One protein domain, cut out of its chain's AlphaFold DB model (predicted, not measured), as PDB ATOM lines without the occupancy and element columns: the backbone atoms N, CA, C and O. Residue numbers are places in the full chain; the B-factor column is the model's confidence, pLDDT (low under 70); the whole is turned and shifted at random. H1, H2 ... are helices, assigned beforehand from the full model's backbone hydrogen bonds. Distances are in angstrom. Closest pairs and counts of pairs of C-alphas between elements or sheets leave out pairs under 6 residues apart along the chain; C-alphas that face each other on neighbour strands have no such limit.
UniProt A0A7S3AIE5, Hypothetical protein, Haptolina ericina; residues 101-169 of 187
ATOM      1  N   THR A 101     -41.910 -51.683 -24.698       97.56
ATOM      2  CA  THR A 101     -43.102 -51.343 -23.909       97.56
ATOM      3  C   THR A 101     -44.361 -51.382 -24.765       97.56
ATOM      4  O   THR A 101     -45.335 -52.033 -24.396       97.56
ATOM      5  N   SER A 102     -44.330 -50.750 -25.940       97.50
ATOM      6  CA  SER A 102     -45.478 -50.720 -26.854       97.50
ATOM      7  C   SER A 102     -45.847 -52.113 -27.352       97.50
ATOM      8  O   SER A 102     -47.029 -52.438 -27.400       97.50
ATOM      9  N   LEU A 103     -44.860 -52.955 -27.671       98.06
ATOM     10  CA  LEU A 103     -45.101 -54.344 -28.063       98.06
ATOM     11  C   LEU A 103     -45.790 -55.127 -26.939       98.06
ATOM     12  O   LEU A 103     -46.805 -55.776 -27.186       98.06
ATOM     13  N   THR A 104     -45.277 -55.038 -25.709       98.31
ATOM     14  CA  THR A 104     -45.840 -55.756 -24.556       98.31
ATOM     15  C   THR A 104     -47.267 -55.303 -24.258       98.31
ATOM     16  O   THR A 104     -48.153 -56.144 -24.116       98.31
ATOM     17  N   VAL A 105     -47.515 -53.990 -24.231       98.25
ATOM     18  CA  VAL A 105     -48.861 -53.443 -24.002       98.25
ATOM     19  C   VAL A 105     -49.812 -53.816 -25.142       98.25
ATOM     20  O   VAL A 105     -50.951 -54.178 -24.875       98.25
ATOM     21  N   THR A 106     -49.356 -53.804 -26.400       98.19
ATOM     22  CA  THR A 106     -50.179 -54.200 -27.559       98.19
ATOM     23  C   THR A 106     -50.589 -55.670 -27.482       98.19
ATOM     24  O   THR A 106     -51.755 -55.985 -27.701       98.19
ATOM     25  N   LEU A 107     -49.663 -56.575 -27.144       98.19
ATOM     26  CA  LEU A 107     -49.979 -57.998 -26.996       98.19
ATOM     27  C   LEU A 107     -51.051 -58.223 -25.923       98.19
ATOM     28  O   LEU A 107     -52.006 -58.966 -26.145       98.19
ATOM     29  N   GLU A 108     -50.908 -57.562 -24.776       98.25
ATOM     30  CA  GLU A 108     -51.879 -57.650 -23.688       98.25
ATOM     31  C   GLU A 108     -53.226 -57.011 -24.066       98.25
ATOM     32  O   GLU A 108     -54.279 -57.592 -23.807       98.25
ATOM     33  N   ALA A 109     -53.215 -55.868 -24.758       98.25
ATOM     34  CA  ALA A 109     -54.423 -55.204 -25.240       98.25
ATOM     35  C   ALA A 109     -55.214 -56.081 -26.217       98.25
ATOM     36  O   ALA A 109     -56.428 -56.189 -26.087       98.25
ATOM     37  N   LEU A 110     -54.547 -56.774 -27.146       97.94
ATOM     38  CA  LEU A 110     -55.208 -57.707 -28.067       97.94
ATOM     39  C   LEU A 110     -55.865 -58.882 -27.326       97.94
ATOM     40  O   LEU A 110     -56.959 -59.313 -27.692       97.94
ATOM     41  N   ARG A 111     -55.228 -59.384 -26.262       96.75
ATOM     42  CA  ARG A 111     -55.776 -60.466 -25.427       96.75
ATOM     43  C   ARG A 111     -56.964 -60.019 -24.587       96.75
ATOM     44  O   ARG A 111     -57.943 -60.748 -24.498       96.75
ATOM     45  N   ARG A 112     -56.898 -58.832 -23.982       97.75
ATOM     46  CA  ARG A 112     -58.030 -58.265 -23.234       97.75
ATOM     47  C   ARG A 112     -59.181 -57.905 -24.166       97.75
ATOM     48  O   ARG A 112     -60.322 -58.232 -23.863       97.75
ATOM     49  N   GLY A 113     -58.872 -57.322 -25.322       97.19
ATOM     50  CA  GLY A 113     -59.849 -56.945 -26.340       97.19
ATOM     51  C   GLY A 113     -60.634 -58.135 -26.889       97.19
ATOM     52  O   GLY A 113     -61.834 -58.018 -27.110       97.19
ATOM     53  N   SER A 114     -60.010 -59.311 -27.037       96.56
ATOM     54  CA  SER A 114     -60.735 -60.525 -27.451       96.56
ATOM     55  C   SER A 114     -61.704 -61.061 -26.386       96.56
ATOM     56  O   SER A 114     -62.600 -61.835 -26.717       96.56
ATOM     57  N   ALA A 115     -61.549 -60.638 -25.126       96.44
ATOM     58  CA  ALA A 115     -62.436 -60.972 -24.014       96.44
ATOM     59  C   ALA A 115     -63.481 -59.878 -23.704       96.44
ATOM     60  O   ALA A 115     -64.351 -60.100 -22.858       96.44
ATOM     61  N   CYS A 116     -63.415 -58.713 -24.360       95.25
ATOM     62  CA  CYS A 116     -64.409 -57.649 -24.218       95.25
ATOM     63  C   CYS A 116     -65.769 -58.080 -24.785       95.25
ATOM     64  O   CYS A 116     -65.855 -58.766 -25.803       95.25
ATOM     65  N   ALA A 117     -66.850 -57.652 -24.132       93.12
ATOM     66  CA  ALA A 117     -68.211 -57.987 -24.547       93.12
ATOM     67  C   ALA A 117     -68.652 -57.221 -25.804       93.12
ATOM     68  O   ALA A 117     -69.483 -57.712 -26.570       93.12
ATOM     69  N   ASP A 118     -68.113 -56.018 -26.004       92.50
ATOM     70  CA  ASP A 118     -68.457 -55.130 -27.107       92.50
ATOM     71  C   ASP A 118     -67.306 -54.170 -27.459       92.50
ATOM     72  O   ASP A 118     -66.283 -54.087 -26.775       92.50
ATOM     73  N   LEU A 119     -67.491 -53.430 -28.557       93.06
ATOM     74  CA  LEU A 119     -66.545 -52.416 -29.022       93.06
ATOM     75  C   LEU A 119     -66.361 -51.273 -28.013       93.06
ATOM     76  O   LEU A 119     -65.276 -50.701 -27.949       93.06
ATOM     77  N   GLY A 120     -67.394 -50.927 -27.240       93.69
ATOM     78  CA  GLY A 120     -67.318 -49.843 -26.263       93.69
ATOM     79  C   GLY A 120     -66.271 -50.136 -25.194       93.69
ATOM     80  O   GLY A 120     -65.401 -49.306 -24.944       93.69
ATOM     81  N   GLN A 121     -66.271 -51.362 -24.669       93.81
ATOM     82  CA  GLN A 121     -65.262 -51.824 -23.715       93.81
ATOM     83  C   GLN A 121     -63.840 -51.822 -24.299       93.81
ATOM     84  O   GLN A 121     -62.896 -51.437 -23.604       93.81
ATOM     85  N   CYS A 122     -63.670 -52.203 -25.571       96.19
ATOM     86  CA  CYS A 122     -62.371 -52.096 -26.243       96.19
ATOM     87  C   CYS A 122     -61.895 -50.639 -26.314       96.19
ATOM     88  O   CYS A 122     -60.746 -50.353 -25.987       96.19
ATOM     89  N   LEU A 123     -62.779 -49.711 -26.694       96.38
ATOM     90  CA  LEU A 123     -62.447 -48.289 -26.821       96.38
ATOM     91  C   LEU A 123     -62.131 -47.638 -25.469       96.38
ATOM     92  O   LEU A 123     -61.204 -46.834 -25.386       96.38
ATOM     93  N   GLU A 124     -62.853 -47.994 -24.403       95.31
ATOM     94  CA  GLU A 124     -62.530 -47.561 -23.038       95.31
ATOM     95  C   GLU A 124     -61.121 -48.015 -22.629       95.31
ATOM     96  O   GLU A 124     -60.321 -47.219 -22.132       95.31
ATOM     97  N   MET A 125     -60.781 -49.281 -22.887       97.06
ATOM     98  CA  MET A 125     -59.449 -49.820 -22.623       97.06
ATOM     99  C   MET A 125     -58.368 -49.096 -23.441       97.06
ATOM    100  O   MET A 125     -57.369 -48.646 -22.879       97.06
ATOM    101  N   GLU A 126     -58.559 -48.945 -24.753       97.06
ATOM    102  CA  GLU A 126     -57.616 -48.250 -25.638       97.06
ATOM    103  C   GLU A 126     -57.429 -46.781 -25.245       97.06
ATOM    104  O   GLU A 126     -56.315 -46.256 -25.315       97.06
ATOM    105  N   PHE A 127     -58.484 -46.119 -24.761       97.00
ATOM    106  CA  PHE A 127     -58.405 -44.753 -24.256       97.00
ATOM    107  C   PHE A 127     -57.481 -44.635 -23.038       97.00
ATOM    108  O   PHE A 127     -56.671 -43.700 -22.966       97.00
ATOM    109  N   ARG A 128     -57.547 -45.586 -22.095       97.00
ATOM    110  CA  ARG A 128     -56.637 -45.627 -20.934       97.00
ATOM    111  C   ARG A 128     -55.190 -45.796 -21.387       97.00
ATOM    112  O   ARG A 128     -54.331 -45.005 -20.987       97.00
ATOM    113  N   ILE A 129     -54.948 -46.741 -22.297       97.62
ATOM    114  CA  ILE A 129     -53.624 -47.004 -22.875       97.62
ATOM    115  C   ILE A 129     -53.079 -45.741 -23.548       97.62
ATOM    116  O   ILE A 129     -51.983 -45.282 -23.214       97.62
ATOM    117  N   ALA A 130     -53.850 -45.124 -24.447       96.12
ATOM    118  CA  ALA A 130     -53.451 -43.913 -25.160       96.12
ATOM    119  C   ALA A 130     -53.127 -42.759 -24.195       96.12
ATOM    120  O   ALA A 130     -52.079 -42.120 -24.312       96.12
ATOM    121  N   SER A 131     -53.973 -42.544 -23.184       94.81
ATOM    122  CA  SER A 131     -53.785 -41.507 -22.161       94.81
ATOM    123  C   SER A 131     -52.503 -41.693 -21.340       94.81
ATOM    124  O   SER A 131     -51.885 -40.712 -20.912       94.81
ATOM    125  N   ARG A 132     -52.081 -42.943 -21.115       94.50
ATOM    126  CA  ARG A 132     -50.808 -43.272 -20.460       94.50
ATOM    127  C   ARG A 132     -49.626 -43.057 -21.399       94.50
ATOM    128  O   ARG A 132     -48.660 -42.397 -21.010       94.50
ATOM    129  N   PHE A 133     -49.724 -43.508 -22.650       95.31
ATOM    130  CA  PHE A 133     -48.660 -43.324 -23.638       95.31
ATOM    131  C   PHE A 133     -48.364 -41.859 -23.948       95.31
ATOM    132  O   PHE A 133     -47.197 -41.517 -24.106       95.31
ATOM    133  N   MET A 134     -49.361 -40.968 -23.937       92.62
ATOM    134  CA  MET A 134     -49.135 -39.526 -24.127       92.62
ATOM    135  C   MET A 134     -48.136 -38.919 -23.128       92.62
ATOM    136  O   MET A 134     -47.514 -37.901 -23.428       92.62
ATOM    137  N   ARG A 135     -47.974 -39.530 -21.947       90.75
ATOM    138  CA  ARG A 135     -47.009 -39.115 -20.917       90.75
ATOM    139  C   ARG A 135     -45.750 -39.988 -20.883       90.75
ATOM    140  O   ARG A 135     -44.800 -39.653 -20.181       90.75
ATOM    141  N   HIS A 136     -45.737 -41.103 -21.607       94.88
ATOM    142  CA  HIS A 136     -44.643 -42.065 -21.587       94.88
ATOM    143  C   HIS A 136     -43.475 -41.593 -22.479       94.88
ATOM    144  O   HIS A 136     -43.709 -41.117 -23.595       94.88
ATOM    145  N   PRO A 137     -42.205 -41.745 -22.050       95.38
ATOM    146  CA  PRO A 137     -41.042 -41.273 -22.809       95.38
ATOM    147  C   PRO A 137     -40.940 -41.866 -24.221       95.38
ATOM    148  O   PRO A 137     -40.560 -41.155 -25.155       95.38
ATOM    149  N   ASP A 138     -41.334 -43.131 -24.403       96.44
ATOM    150  CA  ASP A 138     -41.303 -43.785 -25.721       96.44
ATOM    151  C   ASP A 138     -42.184 -43.086 -26.754       96.44
ATOM    152  O   ASP A 138     -41.844 -43.096 -27.933       96.44
ATOM    153  N   PHE A 139     -43.280 -42.438 -26.345       94.94
ATOM    154  CA  PHE A 139     -44.124 -41.712 -27.289       94.94
ATOM    155  C   PHE A 139     -43.368 -40.526 -27.895       94.94
ATOM    156  O   PHE A 139     -43.268 -40.402 -29.115       94.94
ATOM    157  N   VAL A 140     -42.752 -39.692 -27.052       92.81
ATOM    158  CA  VAL A 140     -41.981 -38.520 -27.496       92.81
ATOM    159  C   VAL A 140     -40.759 -38.944 -28.314       92.81
ATOM    160  O   VAL A 140     -40.507 -38.403 -29.392       92.81
ATOM    161  N   SER A 141     -40.023 -39.940 -27.817       92.88
ATOM    162  CA  SER A 141     -38.834 -40.501 -28.466       92.88
ATOM    163  C   SER A 141     -39.161 -41.104 -29.836       92.88
ATOM    164  O   SER A 141     -38.496 -40.810 -30.834       92.88
ATOM    165  N   GLY A 142     -40.244 -41.880 -29.913       93.44
ATOM    166  CA  GLY A 142     -40.709 -42.511 -31.141       93.44
ATOM    167  C   GLY A 142     -41.191 -41.505 -32.178       93.44
ATOM    168  O   GLY A 142     -40.760 -41.566 -33.331       93.44
ATOM    169  N   VAL A 143     -42.011 -40.527 -31.774       93.75
ATOM    170  CA  VAL A 143     -42.439 -39.432 -32.659       93.75
ATOM    171  C   VAL A 143     -41.223 -38.672 -33.189       93.75
ATOM    172  O   VAL A 143     -41.122 -38.449 -34.396       93.75
ATOM    173  N   GLY A 144     -40.265 -38.332 -32.323       92.69
ATOM    174  CA  GLY A 144     -39.026 -37.663 -32.720       92.69
ATOM    175  C   GLY A 144     -38.230 -38.454 -33.760       92.69
ATOM    176  O   GLY A 144     -37.829 -37.902 -34.789       92.69
ATOM    177  N   ALA A 145     -38.059 -39.761 -33.551       93.19
ATOM    178  CA  ALA A 145     -37.345 -40.625 -34.485       93.19
ATOM    179  C   ALA A 145     -38.024 -40.694 -35.861       93.19
ATOM    180  O   ALA A 145     -37.350 -40.552 -36.888       93.19
ATOM    181  N   VAL A 146     -39.354 -40.832 -35.898       92.69
ATOM    182  CA  VAL A 146     -40.132 -40.842 -37.148       92.69
ATOM    183  C   VAL A 146     -40.038 -39.493 -37.864       92.69
ATOM    184  O   VAL A 146     -39.746 -39.453 -39.061       92.69
ATOM    185  N   MET A 147     -40.211 -38.380 -37.144       94.31
ATOM    186  CA  MET A 147     -40.126 -37.027 -37.714       94.31
ATOM    187  C   MET A 147     -38.725 -36.702 -38.245       94.31
ATOM    188  O   MET A 147     -38.591 -36.026 -39.264       94.31
ATOM    189  N   SER A 148     -37.679 -37.242 -37.615       91.25
ATOM    190  CA  SER A 148     -36.295 -37.109 -38.087       91.25
ATOM    191  C   SER A 148     -35.995 -37.916 -39.360       91.25
ATOM    192  O   SER A 148     -34.880 -37.845 -39.878       91.25
ATOM    193  N   LYS A 149     -36.955 -38.712 -39.859       88.38
ATOM    194  CA  LYS A 149     -36.781 -39.657 -40.975       88.38
ATOM    195  C   LYS A 149     -35.609 -40.622 -40.754       88.38
ATOM    196  O   LYS A 149     -34.907 -40.987 -41.693       88.38
ATOM    197  N   GLY A 150     -35.398 -41.026 -39.500       78.06
ATOM    198  CA  GLY A 150     -34.335 -41.950 -39.105       78.06
ATOM    199  C   GLY A 150     -32.963 -41.310 -38.878       78.06
ATOM    200  O   GLY A 150     -32.010 -42.042 -38.625       78.06
ATOM    201  N   ALA A 151     -32.839 -39.978 -38.932       84.19
ATOM    202  CA  ALA A 151     -31.593 -39.295 -38.572       84.19
ATOM    203  C   ALA A 151     -31.282 -39.392 -37.068       84.19
ATOM    204  O   ALA A 151     -30.119 -39.377 -36.669       84.19
ATOM    205  N   THR A 152     -32.313 -39.502 -36.230       87.44
ATOM    206  CA  THR A 152     -32.183 -39.710 -34.787       87.44
ATOM    207  C   THR A 152     -32.862 -41.028 -34.418       87.44
ATOM    208  O   THR A 152     -34.062 -41.170 -34.666       87.44
ATOM    209  N   PRO A 153     -32.130 -42.012 -33.866       89.12
ATOM    210  CA  PRO A 153     -32.749 -43.243 -33.402       89.12
ATOM    211  C   PRO A 153     -33.623 -42.953 -32.183       89.12
ATOM    212  O   PRO A 153     -33.304 -42.086 -31.367       89.12
ATOM    213  N   ALA A 154     -34.711 -43.701 -32.046       93.06
ATOM    214  CA  ALA A 154     -35.500 -43.651 -30.831       93.06
ATOM    215  C   ALA A 154     -34.720 -44.285 -29.674       93.06
ATOM    216  O   ALA A 154     -34.146 -45.366 -29.807       93.06
ATOM    217  N   ALA A 155     -34.719 -43.609 -28.533       93.75
ATOM    218  CA  ALA A 155     -34.305 -44.172 -27.259       93.75
ATOM    219  C   ALA A 155     -35.536 -44.788 -26.585       93.75
ATOM    220  O   ALA A 155     -36.415 -44.049 -26.139       93.75
ATOM    221  N   TRP A 156     -35.613 -46.118 -26.571       96.25
ATOM    222  CA  TRP A 156     -36.709 -46.856 -25.943       96.25
ATOM    223  C   TRP A 156     -36.423 -47.141 -24.470       96.25
ATOM    224  O   TRP A 156     -35.301 -47.495 -24.103       96.25
ATOM    225  N   ALA A 157     -37.453 -47.025 -23.640       95.00
ATOM    226  CA  ALA A 157     -37.467 -47.531 -22.279       95.00
ATOM    227  C   ALA A 157     -37.454 -49.076 -22.272       95.00
ATOM    228  O   ALA A 157     -37.867 -49.712 -23.253       95.00
ATOM    229  N   PRO A 158     -36.976 -49.709 -21.186       94.75
ATOM    230  CA  PRO A 158     -37.185 -51.140 -20.995       94.75
ATOM    231  C   PRO A 158     -38.692 -51.457 -20.917       94.75
ATOM    232  O   PRO A 158     -39.467 -50.599 -20.485       94.75
ATOM    233  N   PRO A 159     -39.116 -52.673 -21.315       94.94
ATOM    234  CA  PRO A 159     -40.507 -53.087 -21.163       94.94
ATOM    235  C   PRO A 159     -40.893 -53.170 -19.674       94.94
ATOM    236  O   PRO A 159     -39.994 -53.292 -18.836       94.94
ATOM    237  N   PRO A 160     -42.201 -53.174 -19.347       95.62
ATOM    238  CA  PRO A 160     -42.675 -53.397 -17.982       95.62
ATOM    239  C   PRO A 160     -42.016 -54.632 -17.359       95.62
ATOM    240  O   PRO A 160     -41.991 -55.705 -17.967       95.62
ATOM    241  N   ALA A 161     -41.462 -54.475 -16.160       94.12
ATOM    242  CA  ALA A 161     -40.704 -55.519 -15.473       94.12
ATOM    243  C   ALA A 161     -41.598 -56.480 -14.672       94.12
ATOM    244  O   ALA A 161     -41.127 -57.513 -14.190       94.12
ATOM    245  N   SER A 162     -42.881 -56.148 -14.514       96.06
ATOM    246  CA  SER A 162     -43.852 -56.927 -13.749       96.06
ATOM    247  C   SER A 162     -45.264 -56.807 -14.324       96.06
ATOM    248  O   SER A 162     -45.552 -55.930 -15.138       96.06
ATOM    249  N   ALA A 163     -46.153 -57.693 -13.870       95.25
ATOM    250  CA  ALA A 163     -47.575 -57.610 -14.187       95.25
ATOM    251  C   ALA A 163     -48.210 -56.323 -13.638       95.25
ATOM    252  O   ALA A 163     -49.045 -55.736 -14.316       95.25
ATOM    253  N   ASP A 164     -47.774 -55.853 -12.465       97.06
ATOM    254  CA  ASP A 164     -48.294 -54.625 -11.856       97.06
ATOM    255  C   ASP A 164     -47.932 -53.393 -12.699       97.06
ATOM    256  O   ASP A 164     -48.798 -52.576 -12.997       97.06
ATOM    257  N   GLU A 165     -46.681 -53.294 -13.166       96.69
ATOM    258  CA  GLU A 165     -46.258 -52.215 -14.074       96.69
ATOM    259  C   GLU A 165     -46.999 -52.256 -15.416       96.69
ATOM    260  O   GLU A 165     -47.295 -51.215 -15.999       96.69
ATOM    261  N   LEU A 166     -47.302 -53.454 -15.924       97.44
ATOM    262  CA  LEU A 166     -48.105 -53.605 -17.134       97.44
ATOM    263  C   LEU A 166     -49.553 -53.157 -16.895       97.44
ATOM    264  O   LEU A 166     -50.118 -52.456 -17.735       97.44
ATOM    265  N   GLU A 167     -50.136 -53.517 -15.751       97.69
ATOM    266  CA  GLU A 167     -51.506 -53.161 -15.380       97.69
ATOM    267  C   GLU A 167     -51.711 -51.644 -15.329       97.69
ATOM    268  O   GLU A 167     -52.771 -51.154 -15.717       97.69
ATOM    269  N   GLU A 168     -50.690 -50.870 -14.951       96.31
ATOM    270  CA  GLU A 168     -50.772 -49.405 -14.922       96.31
ATOM    271  C   GLU A 168     -51.179 -48.772 -16.264       96.31
ATOM    272  O   GLU A 168     -51.776 -47.689 -16.265       96.31
ATOM    273  N   PHE A 169     -50.902 -49.427 -17.399       97.00
ATOM    274  CA  PHE A 169     -51.321 -48.961 -18.728       97.00
ATOM    275  C   PHE A 169     -52.825 -49.127 -18.982       97.00
ATOM    276  O   PHE A 169     -53.377 -48.444 -19.842       97.00
TER     277      PHE A 169
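This is residues 101 to 169 of the 187 residues of the protein "Hypothetical protein" of Haptolina ericina (UniProt A0A7S3AIE5). Two helices, H1 and H2, fold back side by side as a helical hairpin; a third, H3, turns off at nearly a right angle beyond the last residue of H2, and a long unnamed stretch returns from it to the short H4 beside H1. The hairpin and H3 make the long axis of an elongated outline, 43 by 25 by 17 A. The printed part has 69 residues with four named helices, in the order H1, H2, H3, H4, and no named strand; its class is all helix. It is only just loose, close to compact, with a radius of gyration of the C-alphas of 13.7 A.

Start with H1, residues 101 to 113, and H2, residues 119 to 133: they touch and run opposite ways at a shallow tilt of 16 degrees, a hairpin. Look for the place where they touch at residues 109 to 113 of H1 and 121 to 126 of H2 alone; the closest C-alphas of the two helices, those of Gly 113 and Cys 122, are 5.5 A apart. Go on to H3, residues 137 to 147, about perpendicular to H2 at 88 degrees and close but not clearly touching it, the closest C-alphas being those of Phe 133 and Phe 139, 6.0 A. H4, residues 163 to 167, is close to H1 but not clearly touching, with the C-alphas of Val 105 and Leu 166 closest at 6.9 A; it is apart from H2 and H3. In H1, H2, H3 and H4 every O i to N i+4 pair is within hydrogen-bond range.

Find C-alpha 101 at (-43.102, -51.343, -23.909); from there H1 runs 17.8 A to C-alpha 113. H2 covers 20.8 A from C-alpha 119 at (-66.545, -52.416, -29.022), and H3 15.5 A. H4 ends at C-alpha 167, (-51.506, -53.161, -15.380).

The C-alphas farthest apart, of Ala 117 and Ala 151, are 43.4 A apart. The printed part has no cut; the link from H3 to H4, residues 148 to 162, is long, and the other two are tight. No printed residue is under 70 in pLDDT.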